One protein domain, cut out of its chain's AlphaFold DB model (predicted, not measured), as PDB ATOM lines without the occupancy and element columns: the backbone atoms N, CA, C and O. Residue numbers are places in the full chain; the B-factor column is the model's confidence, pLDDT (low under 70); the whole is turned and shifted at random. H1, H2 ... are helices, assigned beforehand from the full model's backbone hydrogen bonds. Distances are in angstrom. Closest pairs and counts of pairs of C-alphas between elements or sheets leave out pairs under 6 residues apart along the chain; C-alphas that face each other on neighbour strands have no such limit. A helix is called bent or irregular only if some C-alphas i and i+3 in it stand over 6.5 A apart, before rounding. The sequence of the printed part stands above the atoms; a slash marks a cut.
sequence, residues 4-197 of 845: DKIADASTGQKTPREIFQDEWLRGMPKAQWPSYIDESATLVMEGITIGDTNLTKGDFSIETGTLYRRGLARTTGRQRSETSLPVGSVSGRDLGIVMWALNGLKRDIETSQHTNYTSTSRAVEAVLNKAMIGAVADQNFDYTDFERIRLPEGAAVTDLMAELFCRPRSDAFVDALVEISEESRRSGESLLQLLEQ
ATOM      1  N   ASP A   4     -54.567 -20.426 -56.707       48.09
ATOM      2  CA  ASP A   4     -53.898 -19.122 -56.604       48.09
ATOM      3  C   ASP A   4     -53.545 -18.523 -57.974       48.09
ATOM      4  O   ASP A   4     -53.756 -17.340 -58.221       48.09
ATOM      5  N   LYS A   5     -53.150 -19.358 -58.948       47.88
ATOM      6  CA  LYS A   5     -52.840 -18.886 -60.313       47.88
ATOM      7  C   LYS A   5     -54.066 -18.361 -61.068       47.88
ATOM      8  O   LYS A   5     -53.906 -17.611 -62.028       47.88
ATOM      9  N   ILE A   6     -55.269 -18.789 -60.682       50.34
ATOM     10  CA  ILE A   6     -56.530 -18.325 -61.278       50.34
ATOM     11  C   ILE A   6     -57.003 -17.043 -60.574       50.34
ATOM     12  O   ILE A   6     -57.538 -16.157 -61.239       50.34
ATOM     13  N   ALA A   7     -56.750 -16.908 -59.267       46.88
ATOM     14  CA  ALA A   7     -57.025 -15.687 -58.512       46.88
ATOM     15  C   ALA A   7     -56.116 -14.521 -58.952       46.88
ATOM     16  O   ALA A   7     -56.628 -13.456 -59.304       46.88
ATOM     17  N   ASP A   8     -54.804 -14.746 -59.067       49.06
ATOM     18  CA  ASP A   8     -53.807 -13.713 -59.403       49.06
ATOM     19  C   ASP A   8     -53.985 -13.132 -60.814       49.06
ATOM     20  O   ASP A   8     -53.845 -11.927 -61.039       49.06
ATOM     21  N   ALA A   9     -54.386 -13.970 -61.778       50.34
ATOM     22  CA  ALA A   9     -54.674 -13.536 -63.145       50.34
ATOM     23  C   ALA A   9     -55.913 -12.621 -63.246       50.34
ATOM     24  O   ALA A   9     -56.104 -11.962 -64.270       50.34
ATOM     25  N   SER A  10     -56.749 -12.572 -62.203       46.72
ATOM     26  CA  SER A  10     -57.989 -11.787 -62.166       46.72
ATOM     27  C   SER A  10     -57.906 -10.505 -61.320       46.72
ATOM     28  O   SER A  10     -58.713  -9.601 -61.535       46.72
ATOM     29  N   THR A  11     -56.932 -10.381 -60.406       57.88
ATOM     30  CA  THR A  11     -56.828  -9.262 -59.441       57.88
ATOM     31  C   THR A  11     -55.698  -8.269 -59.727       57.88
ATOM     32  O   THR A  11     -55.750  -7.143 -59.231       57.88
ATOM     33  N   GLY A  12     -54.685  -8.636 -60.524       56.69
ATOM     34  CA  GLY A  12     -53.544  -7.760 -60.835       56.69
ATOM     35  C   GLY A  12     -52.633  -7.452 -59.636       56.69
ATOM     36  O   GLY A  12     -51.834  -6.517 -59.703       56.69
ATOM     37  N   GLN A  13     -52.759  -8.209 -58.544       65.56
ATOM     38  CA  GLN A  13     -51.871  -8.118 -57.387       65.56
ATOM     39  C   GLN A  13     -50.590  -8.911 -57.663       65.56
ATOM     40  O   GLN A  13     -50.645 -10.043 -58.136       65.56
ATOM     41  N   LYS A  14     -49.432  -8.296 -57.399       72.94
ATOM     42  CA  LYS A  14     -48.134  -8.972 -57.508       72.94
ATOM     43  C   LYS A  14     -48.019 -10.039 -56.423       72.94
ATOM     44  O   LYS A  14     -48.383  -9.772 -55.278       72.94
ATOM     45  N   THR A  15     -47.466 -11.204 -56.753       81.75
ATOM     46  CA  THR A  15     -47.232 -12.247 -55.737       81.75
ATOM     47  C   THR A  15     -46.121 -11.815 -54.764       81.75
ATOM     48  O   THR A  15     -45.255 -11.026 -55.158       81.75
ATOM     49  N   PRO A  16     -46.058 -12.355 -53.528       83.88
ATOM     50  CA  PRO A  16     -44.974 -12.065 -52.579       83.88
ATOM     51  C   PRO A  16     -43.572 -12.198 -53.196       83.88
ATOM     52  O   PRO A  16     -42.742 -11.294 -53.087       83.88
ATOM     53  N   ARG A  17     -43.338 -13.269 -53.968       86.25
ATOM     54  CA  ARG A  17     -42.125 -13.456 -54.785       86.25
ATOM     55  C   ARG A  17     -41.849 -12.314 -55.766       86.25
ATOM     56  O   ARG A  17     -40.691 -11.946 -55.939       86.25
ATOM     57  N   GLU A  18     -42.858 -11.810 -56.474       85.31
ATOM     58  CA  GLU A  18     -42.685 -10.755 -57.483       85.31
ATOM     59  C   GLU A  18     -42.355  -9.410 -56.839       85.31
ATOM     60  O   GLU A  18     -41.496  -8.691 -57.346       85.31
ATOM     61  N   ILE A  19     -42.987  -9.097 -55.703       86.06
ATOM     62  CA  ILE A  19     -42.675  -7.908 -54.899       86.06
ATOM     63  C   ILE A  19     -41.237  -8.009 -54.383       86.06
ATOM     64  O   ILE A  19     -40.429  -7.113 -54.629       86.06
ATOM     65  N   PHE A  20     -40.878  -9.142 -53.773       89.31
ATOM     66  CA  PHE A  20     -39.526  -9.390 -53.274       89.31
ATOM     67  C   PHE A  20     -38.469  -9.300 -54.390       89.31
ATOM     68  O   PHE A  20     -37.435  -8.649 -54.239       89.31
ATOM     69  N   GLN A  21     -38.743  -9.885 -55.559       89.75
ATOM     70  CA  GLN A  21     -37.840  -9.802 -56.704       89.75
ATOM     71  C   GLN A  21     -37.677  -8.362 -57.213       89.75
ATOM     72  O   GLN A  21     -36.558  -7.952 -57.524       89.75
ATOM     73  N   ASP A  22     -38.772  -7.617 -57.361       87.38
ATOM     74  CA  ASP A  22     -38.766  -6.293 -57.987       87.38
ATOM     75  C   ASP A  22     -38.165  -5.212 -57.094       87.38
ATOM     76  O   ASP A  22     -37.437  -4.356 -57.600       87.38
ATOM     77  N   GLU A  23     -38.471  -5.249 -55.800       87.31
ATOM     78  CA  GLU A  23     -38.071  -4.213 -54.847       87.31
ATOM     79  C   GLU A  23     -36.694  -4.482 -54.244       87.31
ATOM     80  O   GLU A  23     -35.923  -3.541 -54.061       87.31
ATOM     81  N   TRP A  24     -36.354  -5.753 -54.007       86.62
ATOM     82  CA  TRP A  24     -35.157  -6.113 -53.247       86.62
ATOM     83  C   TRP A  24     -34.070  -6.768 -54.104       86.62
ATOM     84  O   TRP A  24     -32.902  -6.440 -53.937       86.62
ATOM     85  N   LEU A  25     -34.406  -7.617 -55.089       89.81
ATOM     86  CA  LEU A  25     -33.387  -8.330 -55.891       89.81
ATOM     87  C   LEU A  25     -33.007  -7.661 -57.221       89.81
ATOM     88  O   LEU A  25     -31.885  -7.840 -57.706       89.81
ATOM     89  N   ARG A  26     -33.921  -6.923 -57.863       87.38
ATOM     90  CA  ARG A  26     -33.751  -6.417 -59.242       87.38
ATOM     91  C   ARG A  26     -32.552  -5.475 -59.394       87.38
ATOM     92  O   ARG A  26     -31.939  -5.459 -60.461       87.38
ATOM     93  N   GLY A  27     -32.225  -4.713 -58.350       85.88
ATOM     94  CA  GLY A  27     -31.083  -3.795 -58.326       85.88
ATOM     95  C   GLY A  27     -29.717  -4.477 -58.197       85.88
ATOM     96  O   GLY A  27     -28.700  -3.813 -58.382       85.88
ATOM     97  N   MET A  28     -29.677  -5.783 -57.909       89.69
ATOM     98  CA  MET A  28     -28.449  -6.525 -57.625       89.69
ATOM     99  C   MET A  28     -28.087  -7.517 -58.746       89.69
ATOM    100  O   MET A  28     -28.976  -8.097 -59.387       89.69
ATOM    101  N   PRO A  29     -26.785  -7.774 -58.984       90.44
ATOM    102  CA  PRO A  29     -26.332  -8.882 -59.814       90.44
ATOM    103  C   PRO A  29     -26.984 -10.207 -59.400       90.44
ATOM    104  O   PRO A  29     -27.016 -10.552 -58.224       90.44
ATOM    105  N   LYS A  30     -27.431 -11.006 -60.378       88.94
ATOM    106  CA  LYS A  30     -28.085 -12.306 -60.114       88.94
ATOM    107  C   LYS A  30     -27.239 -13.262 -59.272       88.94
ATOM    108  O   LYS A  30     -27.797 -14.054 -58.529       88.94
ATOM    109  N   ALA A  31     -25.914 -13.179 -59.383       86.75
ATOM    110  CA  ALA A  31     -24.991 -13.971 -58.577       86.75
ATOM    111  C   ALA A  31     -25.060 -13.634 -57.071       86.75
ATOM    112  O   ALA A  31     -24.701 -14.468 -56.257       86.75
ATOM    113  N   GLN A  32     -25.549 -12.451 -56.689       90.56
ATOM    114  CA  GLN A  32     -25.707 -12.046 -55.285       90.56
ATOM    115  C   GLN A  32     -27.082 -12.403 -54.708       90.56
ATOM    116  O   GLN A  32     -27.301 -12.266 -53.510       90.56
ATOM    117  N   TRP A  33     -28.022 -12.861 -55.545       94.06
ATOM    118  CA  TRP A  33     -29.367 -13.203 -55.083       94.06
ATOM    119  C   TRP A  33     -29.380 -14.283 -53.991       94.06
ATOM    120  O   TRP A  33     -30.136 -14.092 -53.046       94.06
ATOM    121  N   PRO A  34     -28.584 -15.376 -54.059       94.25
ATOM    122  CA  PRO A  34     -28.598 -16.409 -53.020       94.25
ATOM    123  C   PRO A  34     -28.216 -15.864 -51.642       94.25
ATOM    124  O   PRO A  34     -28.995 -16.004 -50.708       94.25
ATOM    125  N   SER A  35     -27.098 -15.141 -51.538       91.56
ATOM    126  CA  SER A  35     -26.616 -14.603 -50.261       91.56
ATOM    127  C   SER A  35     -27.595 -13.606 -49.642       91.56
ATOM    128  O   SER A  35     -27.844 -13.648 -48.443       91.56
ATOM    129  N   TYR A  36     -28.225 -12.763 -50.464       93.19
ATOM    130  CA  TYR A  36     -29.257 -11.845 -49.981       93.19
ATOM    131  C   TYR A  36     -30.520 -12.575 -49.498       93.19
ATOM    132  O   TYR A  36     -31.168 -12.156 -48.537       93.19
ATOM    133  N   ILE A  37     -30.897 -13.666 -50.174       94.75
ATOM    134  CA  ILE A  37     -32.026 -14.501 -49.753       94.75
ATOM    135  C   ILE A  37     -31.695 -15.240 -48.449       94.75
ATOM    136  O   ILE A  37     -32.585 -15.337 -47.614       94.75
ATOM    137  N   ASP A  38     -30.456 -15.702 -48.245       93.38
ATOM    138  CA  ASP A  38     -30.020 -16.305 -46.975       93.38
ATOM    139  C   ASP A  38     -30.130 -15.294 -45.819       93.38
ATOM    140  O   ASP A  38     -30.771 -15.580 -44.812       93.38
ATOM    141  N   GLU A  39     -29.613 -14.069 -45.990       90.94
ATOM    142  CA  GLU A  39     -29.761 -12.991 -44.992       90.94
ATOM    143  C   GLU A  39     -31.238 -12.692 -44.687       90.94
ATOM    144  O   GLU A  39     -31.649 -12.570 -43.532       90.94
ATOM    145  N   SER A  40     -32.058 -12.625 -45.736       92.94
ATOM    146  CA  SER A  40     -33.504 -12.429 -45.634       92.94
ATOM    147  C   SER A  40     -34.201 -13.583 -44.902       92.94
ATOM    148  O   SER A  40     -35.130 -13.344 -44.132       92.94
ATOM    149  N   ALA A  41     -33.761 -14.827 -45.116       92.38
ATOM    150  CA  ALA A  41     -34.307 -16.003 -44.448       92.38
ATOM    151  C   ALA A  41     -34.087 -15.914 -42.934       92.38
ATOM    152  O   ALA A  41     -35.044 -16.091 -42.179       92.38
ATOM    153  N   THR A  42     -32.875 -15.556 -42.497       89.06
ATOM    154  CA  THR A  42     -32.543 -15.364 -41.076       89.06
ATOM    155  C   THR A  42     -33.446 -14.318 -40.423       89.06
ATOM    156  O   THR A  42     -34.055 -14.590 -39.388       89.06
ATOM    157  N   LEU A  43     -33.638 -13.164 -41.070       90.00
ATOM    158  CA  LEU A  43     -34.533 -12.110 -40.574       90.00
ATOM    159  C   LEU A  43     -35.979 -12.610 -40.417       90.00
ATOM    160  O   LEU A  43     -36.615 -12.400 -39.382       90.00
ATOM    161  N   VAL A  44     -36.505 -13.331 -41.411       90.75
ATOM    162  CA  VAL A  44     -37.872 -13.880 -41.348       90.75
ATOM    163  C   VAL A  44     -37.994 -14.955 -40.262       90.75
ATOM    164  O   VAL A  44     -39.014 -15.026 -39.568       90.75
ATOM    165  N   MET A  45     -36.957 -15.767 -40.046       88.75
ATOM    166  CA  MET A  45     -36.902 -16.737 -38.944       88.75
ATOM    167  C   MET A  45     -36.929 -16.060 -37.566       88.75
ATOM    168  O   MET A  45     -37.574 -16.580 -36.647       88.75
ATOM    169  N   GLU A  46     -36.318 -14.885 -37.425       86.75
ATOM    170  CA  GLU A  46     -36.382 -14.023 -36.231       86.75
ATOM    171  C   GLU A  46     -37.730 -13.296 -36.076       86.75
ATOM    172  O   GLU A  46     -37.997 -12.673 -35.049       86.75
ATOM    173  N   GLY A  47     -38.629 -13.420 -37.057       86.81
ATOM    174  CA  GLY A  47     -39.933 -12.757 -37.057       86.81
ATOM    175  C   GLY A  47     -39.896 -11.322 -37.584       86.81
ATOM    176  O   GLY A  47     -40.871 -10.589 -37.418       86.81
ATOM    177  N   ILE A  48     -38.799 -10.917 -38.228       88.06
ATOM    178  CA  ILE A  48     -38.650  -9.609 -38.864       88.06
ATOM    179  C   ILE A  48     -39.262  -9.672 -40.268       88.06
ATOM    180  O   ILE A  48     -38.889 -10.489 -41.107       88.06
ATOM    181  N   THR A  49     -40.219  -8.786 -40.535       85.62
ATOM    182  CA  THR A  49     -40.895  -8.679 -41.834       85.62
ATOM    183  C   THR A  49     -40.048  -7.909 -42.848       85.62
ATOM    184  O   THR A  49     -39.528  -6.836 -42.534       85.62
ATOM    185  N   ILE A  50     -39.966  -8.399 -44.088       84.88
ATOM    186  CA  ILE A  50     -39.217  -7.739 -45.171       84.88
ATOM    187  C   ILE A  50     -40.135  -6.784 -45.934       84.88
ATOM    188  O   ILE A  50     -40.823  -7.189 -46.875       84.88
ATOM    189  N   GLY A  51     -40.149  -5.512 -45.535       83.00
ATOM    190  CA  GLY A  51     -41.004  -4.493 -46.155       83.00
ATOM    191  C   GLY A  51     -42.473  -4.929 -46.243       83.00
ATOM    192  O   GLY A  51     -42.972  -5.621 -45.357       83.00
ATOM    193  N   ASP A  52     -43.136  -4.583 -47.348       79.31
ATOM    194  CA  ASP A  52     -44.548  -4.916 -47.606       79.31
ATOM    195  C   ASP A  52     -44.723  -6.232 -48.398       79.31
ATOM    196  O   ASP A  52     -45.739  -6.455 -49.056       79.31
ATOM    197  N   THR A  53     -43.726  -7.126 -48.369       79.81
ATOM    198  CA  THR A  53     -43.730  -8.364 -49.179       79.81
ATOM    199  C   THR A  53     -44.740  -9.414 -48.708       79.81
ATOM    200  O   THR A  53     -45.064 -10.314 -49.478       79.81
ATOM    201  N   ASN A  54     -45.239  -9.311 -47.468       81.69
ATOM    202  CA  ASN A  54     -46.083 -10.308 -46.787       81.69
ATOM    203  C   ASN A  54     -45.475 -11.723 -46.690       81.69
ATOM    204  O   ASN A  54     -46.201 -12.667 -46.394       81.69
ATOM    205  N   LEU A  55     -44.164 -11.882 -46.909       86.44
ATOM    206  CA  LEU A  55     -43.491 -13.168 -46.734       86.44
ATOM    207  C   LEU A  55     -43.460 -13.562 -45.250       86.44
ATOM    208  O   LEU A  55     -43.102 -12.765 -44.380       86.44
ATOM    209  N   THR A  56     -43.803 -14.812 -44.970       87.75
ATOM    210  CA  THR A  56     -43.879 -15.412 -43.636       87.75
ATOM    211  C   THR A  56     -42.939 -16.614 -43.517       87.75
ATOM    212  O   THR A  56     -42.406 -17.124 -44.503       87.75
ATOM    213  N   LYS A  57     -42.792 -17.149 -42.300       85.50
ATOM    214  CA  LYS A  57     -42.045 -18.397 -42.059       85.50
ATOM    215  C   LYS A  57     -42.588 -19.596 -42.859       85.50
ATOM    216  O   LYS A  57     -41.838 -20.522 -43.141       85.50
ATOM    217  N   GLY A  58     -43.878 -19.598 -43.209       83.88
ATOM    218  CA  GLY A  58     -44.533 -20.732 -43.872       83.88
ATOM    219  C   GLY A  58     -44.370 -20.771 -45.395       83.88
ATOM    220  O   GLY A  58     -44.440 -21.848 -45.991       83.88
ATOM    221  N   ASP A  59     -44.148 -19.625 -46.036       88.75
ATOM    222  CA  ASP A  59     -44.152 -19.476 -47.498       88.75
ATOM    223  C   ASP A  59     -42.833 -18.939 -48.073       88.75
ATOM    224  O   ASP A  59     -42.578 -19.151 -49.261       88.75
ATOM    225  N   PHE A  60     -41.951 -18.348 -47.254       92.38
ATOM    226  CA  PHE A  60     -40.675 -17.777 -47.708       92.38
ATOM    227  C   PHE A  60     -39.841 -18.751 -48.552       92.38
ATOM    228  O   PHE A  60     -39.406 -18.402 -49.653       92.38
ATOM    229  N   SER A  61     -39.650 -19.985 -48.079       91.06
ATOM    230  CA  SER A  61     -38.854 -21.015 -48.766       91.06
ATOM    231  C   SER A  61     -39.414 -21.377 -50.148       91.06
ATOM    232  O   SER A  61     -38.674 -21.462 -51.129       91.06
ATOM    233  N   ILE A  62     -40.738 -21.516 -50.254       91.06
ATOM    234  CA  ILE A  62     -41.428 -21.888 -51.497       91.06
ATOM    235  C   ILE A  62     -41.409 -20.725 -52.498       91.06
ATOM    236  O   ILE A  62     -41.155 -20.930 -53.692       91.06
ATOM    237  N   GLU A  63     -41.660 -19.502 -52.029       91.62
ATOM    238  CA  GLU A  63     -41.747 -18.314 -52.880       91.62
ATOM    239  C   GLU A  63     -40.373 -17.879 -53.409       91.62
ATOM    240  O   GLU A  63     -40.237 -17.536 -54.591       91.62
ATOM    241  N   THR A  64     -39.327 -17.953 -52.584       93.25
ATOM    242  CA  THR A  64     -37.980 -17.478 -52.949       93.25
ATOM    243  C   THR A  64     -37.120 -18.529 -53.647       93.25
ATOM    244  O   THR A  64     -36.243 -18.166 -54.436       93.25
ATOM    245  N   GLY A  65     -37.385 -19.827 -53.473       92.88
ATOM    246  CA  GLY A  65     -36.484 -20.886 -53.945       92.88
ATOM    247  C   GLY A  65     -36.240 -20.909 -55.466       92.88
ATOM    248  O   GLY A  65     -35.131 -21.179 -55.937       92.88
ATOM    249  N   THR A  66     -37.219 -20.500 -56.286       91.75
ATOM    250  CA  THR A  66     -36.994 -20.344 -57.740       91.75
ATOM    251  C   THR A  66     -36.034 -19.194 -58.068       91.75
ATOM    252  O   THR A  66     -35.281 -19.288 -59.043       91.75
ATOM    253  N   LEU A  67     -36.062 -18.109 -57.289       92.62
ATOM    254  CA  LEU A  67     -35.130 -16.986 -57.418       92.62
ATOM    255  C   LEU A  67     -33.738 -17.400 -56.932       92.62
ATOM    256  O   LEU A  67     -32.763 -17.159 -57.645       92.62
ATOM    257  N   TYR A  68     -33.677 -18.120 -55.809       93.69
ATOM    258  CA  TYR A  68     -32.448 -18.674 -55.244       93.69
ATOM    259  C   TYR A  68     -31.721 -19.569 -56.247       93.69
ATOM    260  O   TYR A  68     -30.589 -19.280 -56.630       93.69
ATOM    261  N   ARG A  69     -32.405 -20.580 -56.804       91.94
ATOM    262  CA  ARG A  69     -31.836 -21.484 -57.821       91.94
ATOM    263  C   ARG A  69     -31.307 -20.736 -59.047       91.94
ATOM    264  O   ARG A  69     -30.271 -21.093 -59.602       91.94
ATOM    265  N   ARG A  70     -32.007 -19.683 -59.498       88.88
ATOM    266  CA  ARG A  70     -31.553 -18.848 -60.629       88.88
ATOM    267  C   ARG A  70     -30.270 -18.092 -60.298       88.88
ATOM    268  O   ARG A  70     -29.443 -17.933 -61.194       88.88
ATOM    269  N   GLY A  71     -30.138 -17.601 -59.071       90.12
ATOM    270  CA  GLY A  71     -28.924 -16.947 -58.604       90.12
ATOM    271  C   GLY A  71     -27.768 -17.932 -58.451       90.12
ATOM    272  O   GLY A  71     -26.688 -17.688 -58.982       90.12
ATOM    273  N   LEU A  72     -28.030 -19.094 -57.850       89.12
ATOM    274  CA  LEU A  72     -27.045 -20.147 -57.593       89.12
ATOM    275  C   LEU A  72     -26.466 -20.751 -58.884       89.12
ATOM    276  O   LEU A  72     -25.271 -20.988 -59.000       89.12
ATOM    277  N   ALA A  73     -27.279 -20.927 -59.928       86.62
ATOM    278  CA  ALA A  73     -26.758 -21.343 -61.234       86.62
ATOM    279  C   ALA A  73     -25.843 -20.276 -61.879       86.62
ATOM    280  O   ALA A  73     -24.987 -20.590 -62.705       86.62
ATOM    281  N   ARG A  74     -26.030 -18.994 -61.527       84.38
ATOM    282  CA  ARG A  74     -25.238 -17.876 -62.062       84.38
ATOM    283  C   ARG A  74     -23.925 -17.663 -61.320       84.38
ATOM    284  O   ARG A  74     -22.981 -17.231 -61.976       84.38
ATOM    285  N   THR A  75     -23.842 -17.978 -60.027       76.19
ATOM    286  CA  THR A  75     -22.579 -17.912 -59.266       76.19
ATOM    287  C   THR A  75     -21.530 -18.876 -59.818       76.19
ATOM    288  O   THR A  75     -20.346 -18.567 -59.800       76.19
ATOM    289  N   THR A  76     -21.962 -19.990 -60.413       68.19
ATOM    290  CA  THR A  76     -21.079 -21.010 -61.008       68.19
ATOM    291  C   THR A  76     -20.810 -20.822 -62.503       68.19
ATOM    292  O   THR A  76     -20.155 -21.652 -63.132       68.19
ATOM    293  N   GLY A  77     -21.303 -19.726 -63.095       64.25
ATOM    294  CA  GLY A  77     -21.058 -19.362 -64.493       64.25
ATOM    295  C   GLY A  77     -21.832 -20.177 -65.542       64.25
ATOM    296  O   GLY A  77     -21.546 -20.037 -66.731       64.25
ATOM    297  N   ARG A  78     -22.815 -21.004 -65.155       59.78
ATOM    298  CA  ARG A  78     -23.510 -21.943 -66.063       59.78
ATOM    299  C   ARG A  78     -24.905 -21.456 -66.492       59.78
ATOM    300  O   ARG A  78     -25.586 -20.723 -65.772       59.78
ATOM    301  N   GLN A  79     -25.361 -21.851 -67.688       57.62
ATOM    302  CA  GLN A  79     -26.752 -21.646 -68.128       57.62
ATOM    303  C   GLN A  79     -27.639 -22.840 -67.733       57.62
ATOM    304  O   GLN A  79     -27.271 -23.996 -67.910       57.62
ATOM    305  N   ARG A  80     -28.836 -22.544 -67.205       54.41
ATOM    306  CA  ARG A  80     -29.780 -23.505 -66.594       54.41
ATOM    307  C   ARG A  80     -30.207 -24.670 -67.502       54.41
ATOM    308  O   ARG A  80     -30.542 -25.723 -66.983       54.41
ATOM    309  N   SER A  81     -30.259 -24.476 -68.818       55.34
ATOM    310  CA  SER A  81     -30.790 -25.457 -69.777       55.34
ATOM    311  C   SER A  81     -29.761 -26.471 -70.290       55.34
ATOM    312  O   SER A  81     -30.127 -27.324 -71.087       55.34
ATOM    313  N   GLU A  82     -28.498 -26.376 -69.864       58.22
ATOM    314  CA  GLU A  82     -27.380 -27.144 -70.444       58.22
ATOM    315  C   GLU A  82     -26.552 -27.910 -69.393       58.22
ATOM    316  O   GLU A  82     -25.496 -28.446 -69.710       58.22
ATOM    317  N   THR A  83     -26.992 -27.951 -68.130       69.81
ATOM    318  CA  THR A  83     -26.219 -28.547 -67.027       69.81
ATOM    319  C   THR A  83     -26.808 -29.884 -66.581       69.81
ATOM    320  O   THR A  83     -27.996 -29.963 -66.288       69.81
ATOM    321  N   SER A  84     -25.966 -30.915 -66.477       74.31
ATOM    322  CA  SER A  84     -26.291 -32.228 -65.892       74.31
ATOM    323  C   SER A  84     -26.136 -32.268 -64.365       74.31
ATOM    324  O   SER A  84     -26.162 -33.332 -63.766       74.31
ATOM    325  N   LEU A  85     -25.897 -31.113 -63.740       82.44
ATOM    326  CA  LEU A  85     -25.744 -30.981 -62.291       82.44
ATOM    327  C   LEU A  85     -27.105 -30.912 -61.573       82.44
ATOM    328  O   LEU A  85     -28.052 -30.389 -62.173       82.44
ATOM    329  N   PRO A  86     -27.172 -31.262 -60.273       85.00
ATOM    330  CA  PRO A  86     -28.403 -31.215 -59.478       85.00
ATOM    331  C   PRO A  86     -29.156 -29.880 -59.533       85.00
ATOM    332  O   PRO A  86     -30.378 -29.849 -59.644       85.00
ATOM    333  N   VAL A  87     -28.455 -28.739 -59.549       86.50
ATOM    334  CA  VAL A  87     -29.083 -27.404 -59.657       86.50
ATOM    335  C   VAL A  87     -29.960 -27.237 -60.915       86.50
ATOM    336  O   VAL A  87     -30.820 -26.351 -60.969       86.50
ATOM    337  N   GLY A  88     -29.735 -28.057 -61.948       82.19
ATOM    338  CA  GLY A  88     -30.536 -28.107 -63.171       82.19
ATOM    339  C   GLY A  88     -31.805 -28.953 -63.042       82.19
ATOM    340  O   GLY A  88     -32.852 -28.526 -63.543       82.19
ATOM    341  N   SER A  89     -31.722 -30.105 -62.369       83.00
ATOM    342  CA  SER A  89     -32.808 -31.086 -62.219       83.00
ATOM    343  C   SER A  89     -33.740 -30.778 -61.040       83.00
ATOM    344  O   SER A  89     -34.958 -30.841 -61.203       83.00
ATOM    345  N   VAL A  90     -33.201 -30.342 -59.898       88.31
ATOM    346  CA  VAL A  90     -33.960 -30.072 -58.660       88.31
ATOM    347  C   VAL A  90     -34.916 -28.901 -58.831       88.31
ATOM    348  O   VAL A  90     -34.574 -27.865 -59.426       88.31
ATOM    349  N   SER A  91     -36.138 -29.026 -58.306       91.19
ATOM    350  CA  SER A  91     -37.142 -27.975 -58.424       91.19
ATOM    351  C   SER A  91     -36.753 -26.729 -57.613       91.19
ATOM    352  O   SER A  91     -36.000 -26.770 -56.645       91.19
ATOM    353  N   GLY A  92     -37.261 -25.562 -58.025       90.25
ATOM    354  CA  GLY A  92     -37.003 -24.332 -57.270       90.25
ATOM    355  C   GLY A  92     -37.633 -24.359 -55.877       90.25
ATOM    356  O   GLY A  92     -37.147 -23.666 -54.999       90.25
ATOM    357  N   ARG A  93     -38.703 -25.138 -55.686       92.69
ATOM    358  CA  ARG A  93     -39.362 -25.302 -54.391       92.69
ATOM    359  C   ARG A  93     -38.449 -26.072 -53.442       92.69
ATOM    360  O   ARG A  93     -38.145 -25.558 -52.375       92.69
ATOM    361  N   ASP A  94     -37.976 -27.233 -53.873       92.56
ATOM    362  CA  ASP A  94     -37.203 -28.157 -53.034       92.56
ATOM    363  C   ASP A  94     -35.873 -27.523 -52.629       92.56
ATOM    364  O   ASP A  94     -35.517 -27.499 -51.457       92.56
ATOM    365  N   LEU A  95     -35.207 -26.852 -53.576       92.12
ATOM    366  CA  LEU A  95     -33.983 -26.103 -53.293       92.12
ATOM    367  C   LEU A  95     -34.215 -24.974 -52.270       92.12
ATOM    368  O   LEU A  95     -33.351 -24.697 -51.443       92.12
ATOM    369  N   GLY A  96     -35.390 -24.337 -52.301       93.50
ATOM    370  CA  GLY A  96     -35.788 -23.348 -51.300       93.50
ATOM    371  C   GLY A  96     -36.066 -23.953 -49.921       93.50
ATOM    372  O   GLY A  96     -35.763 -23.315 -48.916       93.50
ATOM    373  N   ILE A  97     -36.609 -25.173 -49.862       92.31
ATOM    374  CA  ILE A  97     -36.835 -25.908 -48.608       92.31
ATOM    375  C   ILE A  97     -35.499 -26.294 -47.972       92.31
ATOM    376  O   ILE A  97     -35.302 -26.012 -46.794       92.31
ATOM    377  N   VAL A  98     -34.562 -26.838 -48.753       91.50
ATOM    378  CA  VAL A  98     -33.217 -27.187 -48.266       91.50
ATOM    379  C   VAL A  98     -32.481 -25.944 -47.760       91.50
ATOM    380  O   VAL A  98     -31.972 -25.940 -46.644       91.50
ATOM    381  N   MET A  99     -32.493 -24.843 -48.524       92.75
ATOM    382  CA  MET A  99     -31.904 -23.566 -48.089       92.75
ATOM    383  C   MET A  99     -32.485 -23.082 -46.756       92.75
ATOM    384  O   MET A  99     -31.747 -22.633 -45.877       92.75
ATOM    385  N   TRP A 100     -33.807 -23.173 -46.596       92.75
ATOM    386  CA  TRP A 100     -34.478 -22.769 -45.366       92.75
ATOM    387  C   TRP A 100     -34.072 -23.653 -44.188       92.75
ATOM    388  O   TRP A 100     -33.767 -23.139 -43.117       92.75
ATOM    389  N   ALA A 101     -34.011 -24.968 -44.390       89.81
ATOM    390  CA  ALA A 101     -33.599 -25.904 -43.353       89.81
ATOM    391  C   ALA A 101     -32.144 -25.655 -42.908       89.81
ATOM    392  O   ALA A 101     -31.877 -25.594 -41.709       89.81
ATOM    393  N   LEU A 102     -31.218 -25.401 -43.842       88.38
ATOM    394  CA  LEU A 102     -29.814 -25.095 -43.529       88.38
ATOM    395  C   LEU A 102     -29.632 -23.760 -42.789       88.38
ATOM    396  O   LEU A 102     -28.833 -23.687 -41.855       88.38
ATOM    397  N   ASN A 103     -30.369 -22.710 -43.168       89.56
ATOM    398  CA  ASN A 103     -30.361 -21.447 -42.416       89.56
ATOM    399  C   ASN A 103     -30.948 -21.633 -41.004       89.56
ATOM    400  O   ASN A 103     -30.419 -21.068 -40.047       89.56
ATOM    401  N   GLY A 104     -31.980 -22.473 -40.862       89.00
ATOM    402  CA  GLY A 104     -32.539 -22.858 -39.564       89.00
ATOM    403  C   GLY A 104     -31.510 -23.569 -38.687       89.00
ATOM    404  O   GLY A 104     -31.266 -23.129 -37.571       89.00
ATOM    405  N   LEU A 105     -30.827 -24.585 -39.226       85.88
ATOM    406  CA  LEU A 105     -29.758 -25.306 -38.530       85.88
ATOM    407  C   LEU A 105     -28.638 -24.370 -38.071       85.88
ATOM    408  O   LEU A 105     -28.219 -24.434 -36.919       85.88
ATOM    409  N   LYS A 106     -28.161 -23.484 -38.956       85.38
ATOM    410  CA  LYS A 106     -27.121 -22.509 -38.610       85.38
ATOM    411  C   LYS A 106     -27.544 -21.653 -37.416       85.38
ATOM    412  O   LYS A 106     -26.783 -21.521 -36.464       85.38
ATOM    413  N   ARG A 107     -28.758 -21.103 -37.463       84.81
ATOM    414  CA  ARG A 107     -29.294 -20.266 -36.387       84.81
ATOM    415  C   ARG A 107     -29.456 -21.052 -35.090       84.81
ATOM    416  O   ARG A 107     -29.113 -20.549 -34.025       84.81
ATOM    417  N   ASP A 108     -29.993 -22.261 -35.165       84.19
ATOM    418  CA  ASP A 108     -30.239 -23.083 -33.985       84.19
ATOM    419  C   ASP A 108     -28.909 -23.466 -33.309       84.19
ATOM    420  O   ASP A 108     -28.821 -23.394 -32.090       84.19
ATOM    421  N   ILE A 109     -27.837 -23.726 -34.073       79.88
ATOM    422  CA  ILE A 109     -26.474 -23.901 -33.534       79.88
ATOM    423  C   ILE A 109     -25.961 -22.616 -32.865       79.88
ATOM    424  O   ILE A 109     -25.441 -22.670 -31.756       79.88
ATOM    425  N   GLU A 110     -26.115 -21.453 -33.508       78.44
ATOM    426  CA  GLU A 110     -25.652 -20.158 -32.972       78.44
ATOM    427  C   GLU A 110     -26.416 -19.713 -31.712       78.44
ATOM    428  O   GLU A 110     -25.896 -18.931 -30.914       78.44
ATOM    429  N   THR A 111     -27.655 -20.181 -31.538       78.94
ATOM    430  CA  THR A 111     -28.550 -19.778 -30.438       78.94
ATOM    431  C   THR A 111     -28.759 -20.856 -29.376       78.94
ATOM    432  O   THR A 111     -29.382 -20.571 -28.348       78.94
ATOM    433  N   SER A 112     -28.235 -22.067 -29.591       75.06
ATOM    434  CA  SER A 112     -28.344 -23.185 -28.655       75.06
ATOM    435  C   SER A 112     -27.742 -22.827 -27.296       75.06
ATOM    436  O   SER A 112     -26.649 -22.271 -27.195       75.06
ATOM    437  N   GLN A 113     -28.469 -23.153 -26.224       65.19
ATOM    438  CA  GLN A 113     -27.973 -23.058 -24.846       65.19
ATOM    439  C   GLN A 113     -27.350 -24.372 -24.357       65.19
ATOM    440  O   GLN A 113     -26.779 -24.403 -23.265       65.19
ATOM    441  N   HIS A 114     -27.489 -25.446 -25.138       64.81
ATOM    442  CA  HIS A 114     -27.156 -26.810 -24.727       64.81
ATOM    443  C   HIS A 114     -25.917 -27.341 -25.447       64.81
ATOM    444  O   HIS A 114     -25.080 -27.971 -24.810       64.81
ATOM    445  N   THR A 115     -25.747 -27.013 -26.728       64.75
ATOM    446  CA  THR A 115     -24.681 -27.547 -27.581       64.75
ATOM    447  C   THR A 115     -23.712 -26.460 -28.038       64.75
ATOM    448  O   THR A 115     -24.120 -25.391 -28.483       64.75
ATOM    449  N   ASN A 116     -22.404 -26.731 -27.932       65.50
ATOM    450  CA  ASN A 116     -21.336 -25.809 -28.344       65.50
ATOM    451  C   ASN A 116     -20.578 -26.360 -29.562       65.50
ATOM    452  O   ASN A 116     -19.377 -26.652 -29.509       65.50
ATOM    453  N   TYR A 117     -21.302 -26.574 -30.662       72.38
ATOM    454  CA  TYR A 117     -20.711 -27.062 -31.905       72.38
ATOM    455  C   TYR A 117     -19.764 -26.018 -32.502       72.38
ATOM    456  O   TYR A 117     -20.147 -24.878 -32.752       72.38
ATOM    457  N   THR A 118     -18.521 -26.417 -32.781       61.66
ATOM    458  CA  THR A 118     -17.485 -25.520 -33.329       61.66
ATOM    459  C   THR A 118     -17.724 -25.127 -34.777       61.66
ATOM    460  O   THR A 118     -17.261 -24.077 -35.217       61.66
ATOM    461  N   SER A 119     -18.388 -25.995 -35.543       69.50
ATOM    462  CA  SER A 119     -18.451 -25.889 -36.995       69.50
ATOM    463  C   SER A 119     -19.829 -26.259 -37.524       69.50
ATOM    464  O   SER A 119     -20.206 -27.432 -37.574       69.50
ATOM    465  N   THR A 120     -20.557 -25.251 -38.008       72.25
ATOM    466  CA  THR A 120     -21.817 -25.427 -38.745       72.25
ATOM    467  C   THR A 120     -21.638 -26.371 -39.933       72.25
ATOM    468  O   THR A 120     -22.498 -27.202 -40.197       72.25
ATOM    469  N   SER A 121     -20.496 -26.300 -40.622       73.12
ATOM    470  CA  SER A 121     -20.179 -27.169 -41.758       73.12
ATOM    471  C   SER A 121     -20.123 -28.645 -41.359       73.12
ATOM    472  O   SER A 121     -20.677 -29.484 -42.062       73.12
ATOM    473  N   ARG A 122     -19.529 -28.965 -40.200       74.88
ATOM    474  CA  ARG A 122     -19.512 -30.337 -39.662       74.88
ATOM    475  C   ARG A 122     -20.890 -30.806 -39.222       74.88
ATOM    476  O   ARG A 122     -21.223 -31.969 -39.422       74.88
ATOM    477  N   ALA A 123     -21.697 -29.906 -38.667       76.69
ATOM    478  CA  ALA A 123     -23.075 -30.232 -38.336       76.69
ATOM    479  C   ALA A 123     -23.881 -30.581 -39.596       76.69
ATOM    480  O   ALA A 123     -24.566 -31.597 -39.643       76.69
ATOM    481  N   VAL A 124     -23.722 -29.804 -40.667       73.31
ATOM    482  CA  VAL A 124     -24.360 -30.094 -41.957       73.31
ATOM    483  C   VAL A 124     -23.890 -31.441 -42.518       73.31
ATOM    484  O   VAL A 124     -24.732 -32.234 -42.924       73.31
ATOM    485  N   GLU A 125     -22.588 -31.748 -42.484       75.62
ATOM    486  CA  GLU A 125     -22.064 -33.075 -42.865       75.62
ATOM    487  C   GLU A 125     -22.726 -34.217 -42.076       75.62
ATOM    488  O   GLU A 125     -23.101 -35.232 -42.663       75.62
ATOM    489  N   ALA A 126     -22.912 -34.056 -40.764       76.12
ATOM    490  CA  ALA A 126     -23.541 -35.076 -39.933       76.12
ATOM    491  C   ALA A 126     -25.029 -35.266 -40.273       76.12
ATOM    492  O   ALA A 126     -25.452 -36.410 -40.455       76.12
ATOM    493  N   VAL A 127     -25.805 -34.181 -40.439       76.44
ATOM    494  CA  VAL A 127     -27.216 -34.255 -40.889       76.44
ATOM    495  C   VAL A 127     -27.316 -34.975 -42.229       76.44
ATOM    496  O   VAL A 127     -28.144 -35.871 -42.385       76.44
ATOM    497  N   LEU A 128     -26.445 -34.618 -43.178       71.06
ATOM    498  CA  LEU A 128     -26.372 -35.264 -44.486       71.06
ATOM    499  C   LEU A 128     -26.151 -36.766 -44.339       71.06
ATOM    500  O   LEU A 128     -26.937 -37.551 -44.859       71.06
ATOM    501  N   ASN A 129     -25.135 -37.173 -43.578       74.25
ATOM    502  CA  ASN A 129     -24.855 -38.586 -43.340       74.25
ATOM    503  C   ASN A 129     -26.061 -39.317 -42.717       74.25
ATOM    504  O   ASN A 129     -26.373 -40.429 -43.139       74.25
ATOM    505  N   LYS A 130     -26.793 -38.703 -41.774       77.31
ATOM    506  CA  LYS A 130     -27.996 -39.320 -41.173       77.31
ATOM    507  C   LYS A 130     -29.138 -39.499 -42.163       77.31
ATOM    508  O   LYS A 130     -29.797 -40.543 -42.121       77.31
ATOM    509  N   ALA A 131     -29.355 -38.502 -43.022       71.19
ATOM    510  CA  ALA A 131     -30.344 -38.553 -44.093       71.19
ATOM    511  C   ALA A 131     -30.027 -39.699 -45.058       71.19
ATOM    512  O   ALA A 131     -30.896 -40.510 -45.367       71.19
ATOM    513  N   MET A 132     -28.757 -39.818 -45.457       70.12
ATOM    514  CA  MET A 132     -28.304 -40.876 -46.360       70.12
ATOM    515  C   MET A 132     -28.478 -42.268 -45.754       70.12
ATOM    516  O   MET A 132     -29.002 -43.155 -46.416       70.12
ATOM    517  N   ILE A 133     -28.104 -42.458 -44.486       70.06
ATOM    518  CA  ILE A 133     -28.290 -43.744 -43.793       70.06
ATOM    519  C   ILE A 133     -29.774 -44.105 -43.688       70.06
ATOM    520  O   ILE A 133     -30.127 -45.274 -43.808       70.06
ATOM    521  N   GLY A 134     -30.651 -43.113 -43.487       67.25
ATOM    522  CA  GLY A 134     -32.101 -43.319 -43.551       67.25
ATOM    523  C   GLY A 134     -32.559 -43.780 -44.935       67.25
ATOM    524  O   GLY A 134     -33.228 -44.798 -45.045       67.25
ATOM    525  N   ALA A 135     -32.126 -43.097 -45.996       64.94
ATOM    526  CA  ALA A 135     -32.518 -43.422 -47.368       64.94
ATOM    527  C   ALA A 135     -32.041 -44.814 -47.838       64.94
ATOM    528  O   ALA A 135     -32.749 -45.482 -48.589       64.94
ATOM    529  N   VAL A 136     -30.870 -45.272 -47.374       61.53
ATOM    530  CA  VAL A 136     -30.344 -46.628 -47.639       61.53
ATOM    531  C   VAL A 136     -31.224 -47.720 -47.024       61.53
ATOM    532  O   VAL A 136     -31.340 -48.800 -47.596       61.53
ATOM    533  N   ALA A 137     -31.872 -47.448 -45.885       58.84
ATOM    534  CA  ALA A 137     -32.778 -48.405 -45.250       58.84
ATOM    535  C   ALA A 137     -34.024 -48.696 -46.109       58.84
ATOM    536  O   ALA A 137     -34.555 -49.805 -46.064       58.84
ATOM    537  N   ASP A 138     -34.459 -47.721 -46.914       56.28
ATOM    538  CA  ASP A 138     -35.697 -47.795 -47.697       56.28
ATOM    539  C   ASP A 138     -35.484 -48.266 -49.145       56.28
ATOM    540  O   ASP A 138     -36.427 -48.708 -49.810       56.28
ATOM    541  N   GLN A 139     -34.261 -48.169 -49.672       52.59
ATOM    542  CA  GLN A 139     -33.927 -48.527 -51.051       52.59
ATOM    543  C   GLN A 139     -32.528 -49.158 -51.075       52.59
ATOM    544  O   GLN A 139     -31.569 -48.470 -50.757       52.59
ATOM    545  N   ASN A 140     -32.416 -50.442 -51.455       48.41
ATOM    546  CA  ASN A 140     -31.175 -51.239 -51.573       48.41
ATOM    547  C   ASN A 140     -30.011 -50.502 -52.294       48.41
ATOM    548  O   ASN A 140     -29.735 -50.766 -53.467       48.41
ATOM    549  N   PHE A 141     -29.306 -49.611 -51.602       52.06
ATOM    550  CA  PHE A 141     -28.125 -48.883 -52.070       52.06
ATOM    551  C   PHE A 141     -26.944 -49.175 -51.140       52.06
ATOM    552  O   PHE A 141     -27.121 -49.327 -49.934       52.06
ATOM    553  N   ASP A 142     -25.731 -49.262 -51.687       49.62
ATOM    554  CA  ASP A 142     -24.521 -49.488 -50.893       49.62
ATOM    555  C   ASP A 142     -24.024 -48.157 -50.301       49.62
ATOM    556  O   ASP A 142     -23.869 -47.161 -51.008       49.62
ATOM    557  N   TYR A 143     -23.760 -48.126 -48.992       46.84
ATOM    558  CA  TYR A 143     -23.237 -46.944 -48.294       46.84
ATOM    559  C   TYR A 143     -21.870 -46.487 -48.837       46.84
ATOM    560  O   TYR A 143     -21.505 -45.314 -48.722       46.84
ATOM    561  N   THR A 144     -21.106 -47.397 -49.447       44.53
ATOM    562  CA  THR A 144     -19.798 -47.096 -50.046       44.53
ATOM    563  C   THR A 144     -19.880 -46.255 -51.325       44.53
ATOM    564  O   THR A 144     -18.882 -45.634 -51.695       44.53
ATOM    565  N   ASP A 145     -21.061 -46.139 -51.941       44.19
ATOM    566  CA  ASP A 145     -21.286 -45.328 -53.146       44.19
ATOM    567  C   ASP A 145     -21.433 -43.820 -52.855       44.19
ATOM    568  O   ASP A 145     -21.507 -43.004 -53.782       44.19
ATOM    569  N   PHE A 146     -21.476 -43.407 -51.583       54.66
ATOM    570  CA  PHE A 146     -21.701 -42.005 -51.228       54.66
ATOM    571  C   PHE A 146     -20.399 -41.208 -51.099       54.66
ATOM    572  O   PHE A 146     -19.532 -41.472 -50.262       54.66
ATOM    573  N   GLU A 147     -20.281 -40.163 -51.921       53.91
ATOM    574  CA  GLU A 147     -19.177 -39.208 -51.868       53.91
ATOM    575  C   GLU A 147     -19.129 -38.509 -50.497       53.91
ATOM    576  O   GLU A 147     -20.020 -37.732 -50.149       53.91
ATOM    577  N   ARG A 148     -18.059 -38.733 -49.722       56.44
ATOM    578  CA  ARG A 148     -17.809 -37.981 -48.482       56.44
ATOM    579  C   ARG A 148     -17.580 -36.509 -48.814       56.44
ATOM    580  O   ARG A 148     -16.534 -36.135 -49.349       56.44
ATOM    581  N   ILE A 149     -18.546 -35.663 -48.473       63.72
ATOM    582  CA  ILE A 149     -18.428 -34.216 -48.643       63.72
ATOM    583  C   ILE A 149     -17.612 -33.666 -47.475       63.72
ATOM    584  O   ILE A 149     -17.967 -33.873 -46.319       63.72
ATOM    585  N   ARG A 150     -16.520 -32.958 -47.782       64.38
ATOM    586  CA  ARG A 150     -15.860 -32.072 -46.820       64.38
ATOM    587  C   ARG A 150     -16.204 -30.633 -47.151       64.38
ATOM    588  O   ARG A 150     -15.814 -30.125 -48.202       64.38
ATOM    589  N   LEU A 151     -16.937 -29.997 -46.254       68.00
ATOM    590  CA  LEU A 151     -17.350 -28.610 -46.354       68.00
ATOM    591  C   LEU A 151     -16.280 -27.702 -45.714       68.00
ATOM    592  O   LEU A 151     -15.700 -28.066 -44.688       68.00
ATOM    593  N   PRO A 152     -15.990 -26.520 -46.294       67.06
ATOM    594  CA  PRO A 152     -15.070 -25.557 -45.690       67.06
ATOM    595  C   PRO A 152     -15.561 -25.123 -44.306       67.06
ATOM    596  O   PRO A 152     -16.761 -24.922 -44.114       67.06
ATOM    597  N   GLU A 153     -14.658 -24.943 -43.344       67.12
ATOM    598  CA  GLU A 153     -15.031 -24.456 -42.012       67.12
ATOM    599  C   GLU A 153     -15.572 -23.021 -42.075       67.12
ATOM    600  O   GLU A 153     -15.012 -22.164 -42.757       67.12
ATOM    601  N   GLY A 154     -16.687 -22.768 -41.379       67.19
ATOM    602  CA  GLY A 154     -17.324 -21.447 -41.343       67.19
ATOM    603  C   GLY A 154     -17.956 -20.995 -42.668       67.19
ATOM    604  O   GLY A 154     -18.169 -19.798 -42.856       67.19
ATOM    605  N   ALA A 155     -18.242 -21.919 -43.592       73.88
ATOM    606  CA  ALA A 155     -18.869 -21.620 -44.879       73.88
ATOM    607  C   ALA A 155     -20.262 -20.980 -44.716       73.88
ATOM    608  O   ALA A 155     -21.045 -21.367 -43.844       73.88
ATOM    609  N   ALA A 156     -20.605 -20.017 -45.579       83.06
ATOM    610  CA  ALA A 156     -21.960 -19.474 -45.616       83.06
ATOM    611  C   ALA A 156     -22.936 -20.505 -46.211       83.06
ATOM    612  O   ALA A 156     -22.537 -21.362 -46.999       83.06
ATOM    613  N   VAL A 157     -24.237 -20.400 -45.908       87.12
ATOM    614  CA  VAL A 157     -25.250 -21.327 -46.457       87.12
ATOM    615  C   VAL A 157     -25.242 -21.327 -47.990       87.12
ATOM    616  O   VAL A 157     -25.338 -22.389 -48.597       87.12
ATOM    617  N   THR A 158     -25.005 -20.179 -48.628       88.31
ATOM    618  CA  THR A 158     -24.804 -20.097 -50.085       88.31
ATOM    619  C   THR A 158     -23.656 -20.990 -50.579       88.31
ATOM    620  O   THR A 158     -23.801 -21.637 -51.619       88.31
ATOM    621  N   ASP A 159     -22.531 -21.044 -49.862       85.25
ATOM    622  CA  ASP A 159     -21.370 -21.862 -50.239       85.25
ATOM    623  C   ASP A 159     -21.694 -23.353 -50.094       85.25
ATOM    624  O   ASP A 159     -21.379 -24.151 -50.978       85.25
ATOM    625  N   LEU A 160     -22.411 -23.715 -49.024       83.44
ATOM    626  CA  LEU A 160     -22.919 -25.070 -48.808       83.44
ATOM    627  C   LEU A 160     -23.870 -25.487 -49.933       83.44
ATOM    628  O   LEU A 160     -23.678 -26.524 -50.561       83.44
ATOM    629  N   MET A 161     -24.856 -24.649 -50.257       87.69
ATOM    630  CA  MET A 161     -25.798 -24.893 -51.352       87.69
ATOM    631  C   MET A 161     -25.080 -25.035 -52.700       87.69
ATOM    632  O   MET A 161     -25.485 -25.845 -53.537       87.69
ATOM    633  N   ALA A 162     -24.000 -24.283 -52.925       87.06
ATOM    634  CA  ALA A 162     -23.183 -24.428 -54.123       87.06
ATOM    635  C   ALA A 162     -22.435 -25.772 -54.147       87.06
ATOM    636  O   ALA A 162     -22.460 -26.453 -55.172       87.06
ATOM    637  N   GLU A 163     -21.817 -26.199 -53.046       83.31
ATOM    638  CA  GLU A 163     -21.132 -27.498 -52.983       83.31
ATOM    639  C   GLU A 163     -22.094 -28.695 -53.067       83.31
ATOM    640  O   GLU A 163     -21.743 -29.731 -53.637       83.31
ATOM    641  N   LEU A 164     -23.324 -28.555 -52.567       82.94
ATOM    642  CA  LEU A 164     -24.344 -29.606 -52.629       82.94
ATOM    643  C   LEU A 164     -24.978 -29.729 -54.019       82.94
ATOM    644  O   LEU A 164     -25.108 -30.836 -54.528       82.94
ATOM    645  N   PHE A 165     -25.339 -28.614 -54.667       87.12
ATOM    646  CA  PHE A 165     -26.141 -28.656 -55.901       87.12
ATOM    647  C   PHE A 165     -25.380 -28.292 -57.182       87.12
ATOM    648  O   PHE A 165     -25.864 -28.570 -58.285       87.12
ATOM    649  N   CYS A 166     -24.201 -27.672 -57.081       86.12
ATOM    650  CA  CYS A 166     -23.391 -27.276 -58.239       86.12
ATOM    651  C   CYS A 166     -22.156 -28.164 -58.472       86.12
ATOM    652  O   CYS A 166     -21.328 -27.856 -59.337       86.12
ATOM    653  N   ARG A 167     -22.046 -29.284 -57.756       82.62
ATOM    654  CA  ARG A 167     -21.106 -30.378 -58.031       82.62
ATOM    655  C   ARG A 167     -21.861 -31.585 -58.596       82.62
ATOM    656  O   ARG A 167     -23.071 -31.673 -58.390       82.62
ATOM    657  N   PRO A 168     -21.204 -32.474 -59.361       79.94
ATOM    658  CA  PRO A 168     -21.798 -33.766 -59.696       79.94
ATOM    659  C   PRO A 168     -22.180 -34.491 -58.400       79.94
ATOM    660  O   PRO A 168     -21.356 -34.540 -57.494       79.94
ATOM    661  N   ARG A 169     -23.421 -34.976 -58.302       79.94
ATOM    662  CA  ARG A 169     -23.949 -35.781 -57.187       79.94
ATOM    663  C   ARG A 169     -24.910 -36.824 -57.747       79.94
ATOM    664  O   ARG A 169     -25.440 -36.621 -58.841       79.94
ATOM    665  N   SER A 170     -25.138 -37.902 -57.004       77.31
ATOM    666  CA  SER A 170     -26.184 -38.873 -57.328       77.31
ATOM    667  C   SER A 170     -27.575 -38.287 -57.063       77.31
ATOM    668  O   SER A 170     -27.746 -37.452 -56.173       77.31
ATOM    669  N   ASP A 171     -28.580 -38.736 -57.818       79.06
ATOM    670  CA  ASP A 171     -29.971 -38.324 -57.590       79.06
ATOM    671  C   ASP A 171     -30.455 -38.778 -56.201       79.06
ATOM    672  O   ASP A 171     -31.065 -37.995 -55.483       79.06
ATOM    673  N   ALA A 172     -30.044 -39.970 -55.748       74.56
ATOM    674  CA  ALA A 172     -30.335 -40.470 -54.400       74.56
ATOM    675  C   ALA A 172     -29.838 -39.526 -53.288       74.56
ATOM    676  O   ALA A 172     -30.543 -39.296 -52.308       74.56
ATOM    677  N   PHE A 173     -28.644 -38.941 -53.450       77.38
ATOM    678  CA  PHE A 173     -28.109 -37.963 -52.500       77.38
ATOM    679  C   PHE A 173     -28.984 -36.711 -52.417       77.38
ATOM    680  O   PHE A 173     -29.252 -36.183 -51.340       77.38
ATOM    681  N   VAL A 174     -29.427 -36.234 -53.574       81.31
ATOM    682  CA  VAL A 174     -30.263 -35.044 -53.703       81.31
ATOM    683  C   VAL A 174     -31.660 -35.284 -53.131       81.31
ATOM    684  O   VAL A 174     -32.173 -34.425 -52.414       81.31
ATOM    685  N   ASP A 175     -32.248 -36.443 -53.409       82.75
ATOM    686  CA  ASP A 175     -33.586 -36.813 -52.952       82.75
ATOM    687  C   ASP A 175     -33.626 -36.996 -51.430       82.75
ATOM    688  O   ASP A 175     -34.500 -36.429 -50.775       82.75
ATOM    689  N   ALA A 176     -32.635 -37.677 -50.842       79.38
ATOM    690  CA  ALA A 176     -32.517 -37.825 -49.389       79.38
ATOM    691  C   ALA A 176     -32.402 -36.467 -48.674       79.38
ATOM    692  O   ALA A 176     -33.009 -36.238 -47.628       79.38
ATOM    693  N   LEU A 177     -31.654 -35.538 -49.273       82.38
ATOM    694  CA  LEU A 177     -31.491 -34.169 -48.790       82.38
ATOM    695  C   LEU A 177     -32.793 -33.367 -48.782       82.38
ATOM    696  O   LEU A 177     -33.063 -32.587 -47.861       82.38
ATOM    697  N   VAL A 178     -33.575 -33.513 -49.847       87.12
ATOM    698  CA  VAL A 178     -34.881 -32.870 -49.960       87.12
ATOM    699  C   VAL A 178     -35.842 -33.487 -48.952       87.12
ATOM    700  O   VAL A 178     -36.490 -32.729 -48.234       87.12
ATOM    701  N   GLU A 179     -35.882 -34.816 -48.840       85.50
ATOM    702  CA  GLU A 179     -36.814 -35.502 -47.945       85.50
ATOM    703  C   GLU A 179     -36.561 -35.145 -46.480       85.50
ATOM    704  O   GLU A 179     -37.502 -34.717 -45.818       85.50
ATOM    705  N   ILE A 180     -35.313 -35.169 -45.991       82.88
ATOM    706  CA  ILE A 180     -35.026 -34.775 -44.596       82.88
ATOM    707  C   ILE A 180     -35.400 -33.310 -44.319       82.88
ATOM    708  O   ILE A 180     -35.877 -32.958 -43.238       82.88
ATOM    709  N   SER A 181     -35.227 -32.433 -45.313       86.94
ATOM    710  CA  SER A 181     -35.598 -31.020 -45.191       86.94
ATOM    711  C   SER A 181     -37.120 -30.828 -45.214       86.94
ATOM    712  O   SER A 181     -37.647 -29.930 -44.549       86.94
ATOM    713  N   GLU A 182     -37.847 -31.650 -45.974       86.25
ATOM    714  CA  GLU A 182     -39.309 -31.676 -45.954       86.25
ATOM    715  C   GLU A 182     -39.849 -32.288 -44.660       86.25
ATOM    716  O   GLU A 182     -40.817 -31.760 -44.113       86.25
ATOM    717  N   GLU A 183     -39.226 -33.342 -44.142       82.88
ATOM    718  CA  GLU A 183     -39.587 -33.993 -42.885       82.88
ATOM    719  C   GLU A 183     -39.443 -33.034 -41.707       82.88
ATOM    720  O   GLU A 183     -40.438 -32.788 -41.030       82.88
ATOM    721  N   SER A 184     -38.286 -32.376 -41.557       83.50
ATOM    722  CA  SER A 184     -38.069 -31.330 -40.542       83.50
ATOM    723  C   SER A 184     -39.149 -30.241 -40.599       83.50
ATOM    724  O   SER A 184     -39.676 -29.779 -39.587       83.50
ATOM    725  N   ARG A 185     -39.569 -29.864 -41.810       82.56
ATOM    726  CA  ARG A 185     -40.658 -28.902 -41.996       82.56
ATOM    727  C   ARG A 185     -42.036 -29.464 -41.606       82.56
ATOM    728  O   ARG A 185     -42.879 -28.688 -41.153       82.56
ATOM    729  N   ARG A 186     -42.310 -30.750 -41.856       82.94
ATOM    730  CA  ARG A 186     -43.601 -31.412 -41.575       82.94
ATOM    731  C   ARG A 186     -43.756 -31.749 -40.089       82.94
ATOM    732  O   ARG A 186     -44.835 -31.507 -39.554       82.94
ATOM    733  N   SER A 187     -42.718 -32.294 -39.452       79.88
ATOM    734  CA  SER A 187     -42.708 -32.657 -38.026       79.88
ATOM    735  C   SER A 187     -42.621 -31.425 -37.124       79.88
ATOM    736  O   SER A 187     -43.168 -31.422 -36.025       79.88
ATOM    737  N   GLY A 188     -41.991 -30.352 -37.613       76.81
ATOM    738  CA  GLY A 188     -41.674 -29.168 -36.818       76.81
ATOM    739  C   GLY A 188     -40.400 -29.328 -35.988       76.81
ATOM    740  O   GLY A 188     -40.017 -28.378 -35.307       76.81
ATOM    741  N   GLU A 189     -39.743 -30.487 -36.068       77.50
ATOM    742  CA  GLU A 189     -38.438 -30.728 -35.463       77.50
ATOM    743  C   GLU A 189     -37.350 -30.044 -36.288       77.50
ATOM    744  O   GLU A 189     -37.341 -30.108 -37.523       77.50
ATOM    745  N   SER A 190     -36.419 -29.363 -35.626       81.88
ATOM    746  CA  SER A 190     -35.311 -28.732 -36.336       81.88
ATOM    747  C   SER A 190     -34.282 -29.770 -36.783       81.88
ATOM    748  O   SER A 190     -34.119 -30.828 -36.176       81.88
ATOM    749  N   LEU A 191     -33.511 -29.442 -37.824       82.31
ATOM    750  CA  LEU A 191     -32.370 -30.269 -38.225       82.31
ATOM    751  C   LEU A 191     -31.349 -30.455 -37.087       82.31
ATOM    752  O   LEU A 191     -30.605 -31.430 -37.110       82.31
ATOM    753  N   LEU A 192     -31.309 -29.545 -36.103       81.25
ATOM    754  CA  LEU A 192     -30.466 -29.676 -34.912       81.25
ATOM    755  C   LEU A 192     -30.929 -30.834 -34.016       81.25
ATOM    756  O   LEU A 192     -30.099 -31.586 -33.525       81.25
ATOM    757  N   GLN A 193     -32.238 -31.032 -33.856       79.56
ATOM    758  CA  GLN A 193     -32.773 -32.152 -33.071       79.56
ATOM    759  C   GLN A 193     -32.459 -33.495 -33.741       79.56
ATOM    760  O   GLN A 193     -31.964 -34.415 -33.094       79.56
ATOM    761  N   LEU A 194     -32.620 -33.574 -35.067       76.12
ATOM    762  CA  LEU A 194     -32.215 -34.750 -35.851       76.12
ATOM    763  C   LEU A 194     -30.696 -34.996 -35.788       76.12
ATOM    764  O   LEU A 194     -30.226 -36.135 -35.771       76.12
ATOM    765  N   LEU A 195     -29.898 -33.928 -35.741       79.31
ATOM    766  CA  LEU A 195     -28.445 -33.990 -35.577       79.31
ATOM    767  C   LEU A 195     -28.020 -34.477 -34.184       79.31
ATOM    768  O   LEU A 195     -27.036 -35.202 -34.064       79.31
ATOM    769  N   GLU A 196     -28.751 -34.109 -33.144       81.25
ATOM    770  CA  GLU A 196     -28.432 -34.466 -31.762       81.25
ATOM    771  C   GLU A 196     -28.903 -35.879 -31.390       81.25
ATOM    772  O   GLU A 196     -28.306 -36.507 -30.517       81.25
ATOM    773  N   GLN A 197     -29.916 -36.414 -32.080       83.19
ATOM    774  CA  GLN A 197     -30.420 -37.772 -31.865       83.19
ATOM    775  C   GLN A 197     -29.337 -38.839 -32.150       83.19
ATOM    776  O   GLN A 197     -28.803 -38.881 -33.259       83.19
TER     777      GLN A 197
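This is residues 4 to 197 of the 845 residues of an uncharacterized protein of Haloprofundus sp. MHR1 (UniProt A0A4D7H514). A long helix, H6, runs through the middle of an all-helix body, with the hairpin of H3 and H4 on one side of it, H7, H9 and H10 on the other, and the short H8 packed on it between them. Most of the helices that touch cross one another, and residues 6 to 13, of which 6 to 11 belong to H1, stick out. The printed part has 194 residues with ten named helices, H1 to H10 in order, and no named strand. It is compact, with a radius of gyration of the C-alphas of 17.0 A and spans of 52 by 44 by 31 A.

Start at H1, residues 4 to 11, which touches no helix. Next, H2, residues 16 to 25, touches residues 63 to 67 alone of H4, residues 60 to 75; the closest C-alphas, of Arg 17 and Glu 63, are 5.2 A apart. H4 forms a helical hairpin with H3, residues 30 to 45, at a shallow tilt of 29 degrees, closest at C-alphas 31 and 75, 4.7 A apart. Both are irregular: C-alphas 31 and 34, and 63 and 66, are 7.1 A apart; H4 has a kink of 42 degrees near residue 67. H5, residues 86 to 89, touches residues 69 to 73 alone of H4, closest at C-alphas 73 and 87, 6.7 A. The hub is H6, residues 92 to 111; its residues 92 to 100 alone touch H4, about perpendicular at 81 degrees, with C-alphas 65 and 96 closest at 3.7 A. Residues 120 to 124 alone of H7, residues 120 to 138, touch residues 102 to 109 alone of H6, closest at C-alphas 106 and 120, 6.1 A. Look for H8, residues 157 to 165, at C-alphas 103 and 157, its closest to H6, 6.5 A apart. H9, residues 171 to 187, touches residues 94 to 101 alone of H6, closest at C-alphas 98 and 181, 5.5 A. H10, residues 191 to 196, touches residues 123 to 130 alone of H7, closest at C-alphas 127 and 195, 5.5 A. In H2, H6, H8, H9 and H10 every O i to N i+4 pair is within hydrogen-bond range, against 2 of 4 in H1, 10 of 12 in H3, 9 of 12 in H4 and 14 of 15 in H7; H5 is too short for one.

Find C-alpha 4 at (-53.898, -19.122, -56.604), where H1 begins. H3 measures 23.4 A and H4 21.5 A. From C-alpha 92 at (-37.003, -24.332, -57.270), H6 runs 28.5 A; H7 measures 27.8 A and H9 24.0 A. H10 ends at C-alpha 196, (-28.432, -34.466, -31.762).

The C-alphas of Thr 11 and Thr 144, the two farthest apart, are 53.8 A apart. The printed part has no cut; the links H3 to H4 and H7 to H8 are long. Mean pLDDT of the printed part is 78.5, with 45 residues under 70, among them 4 to 13 and 134 to 154.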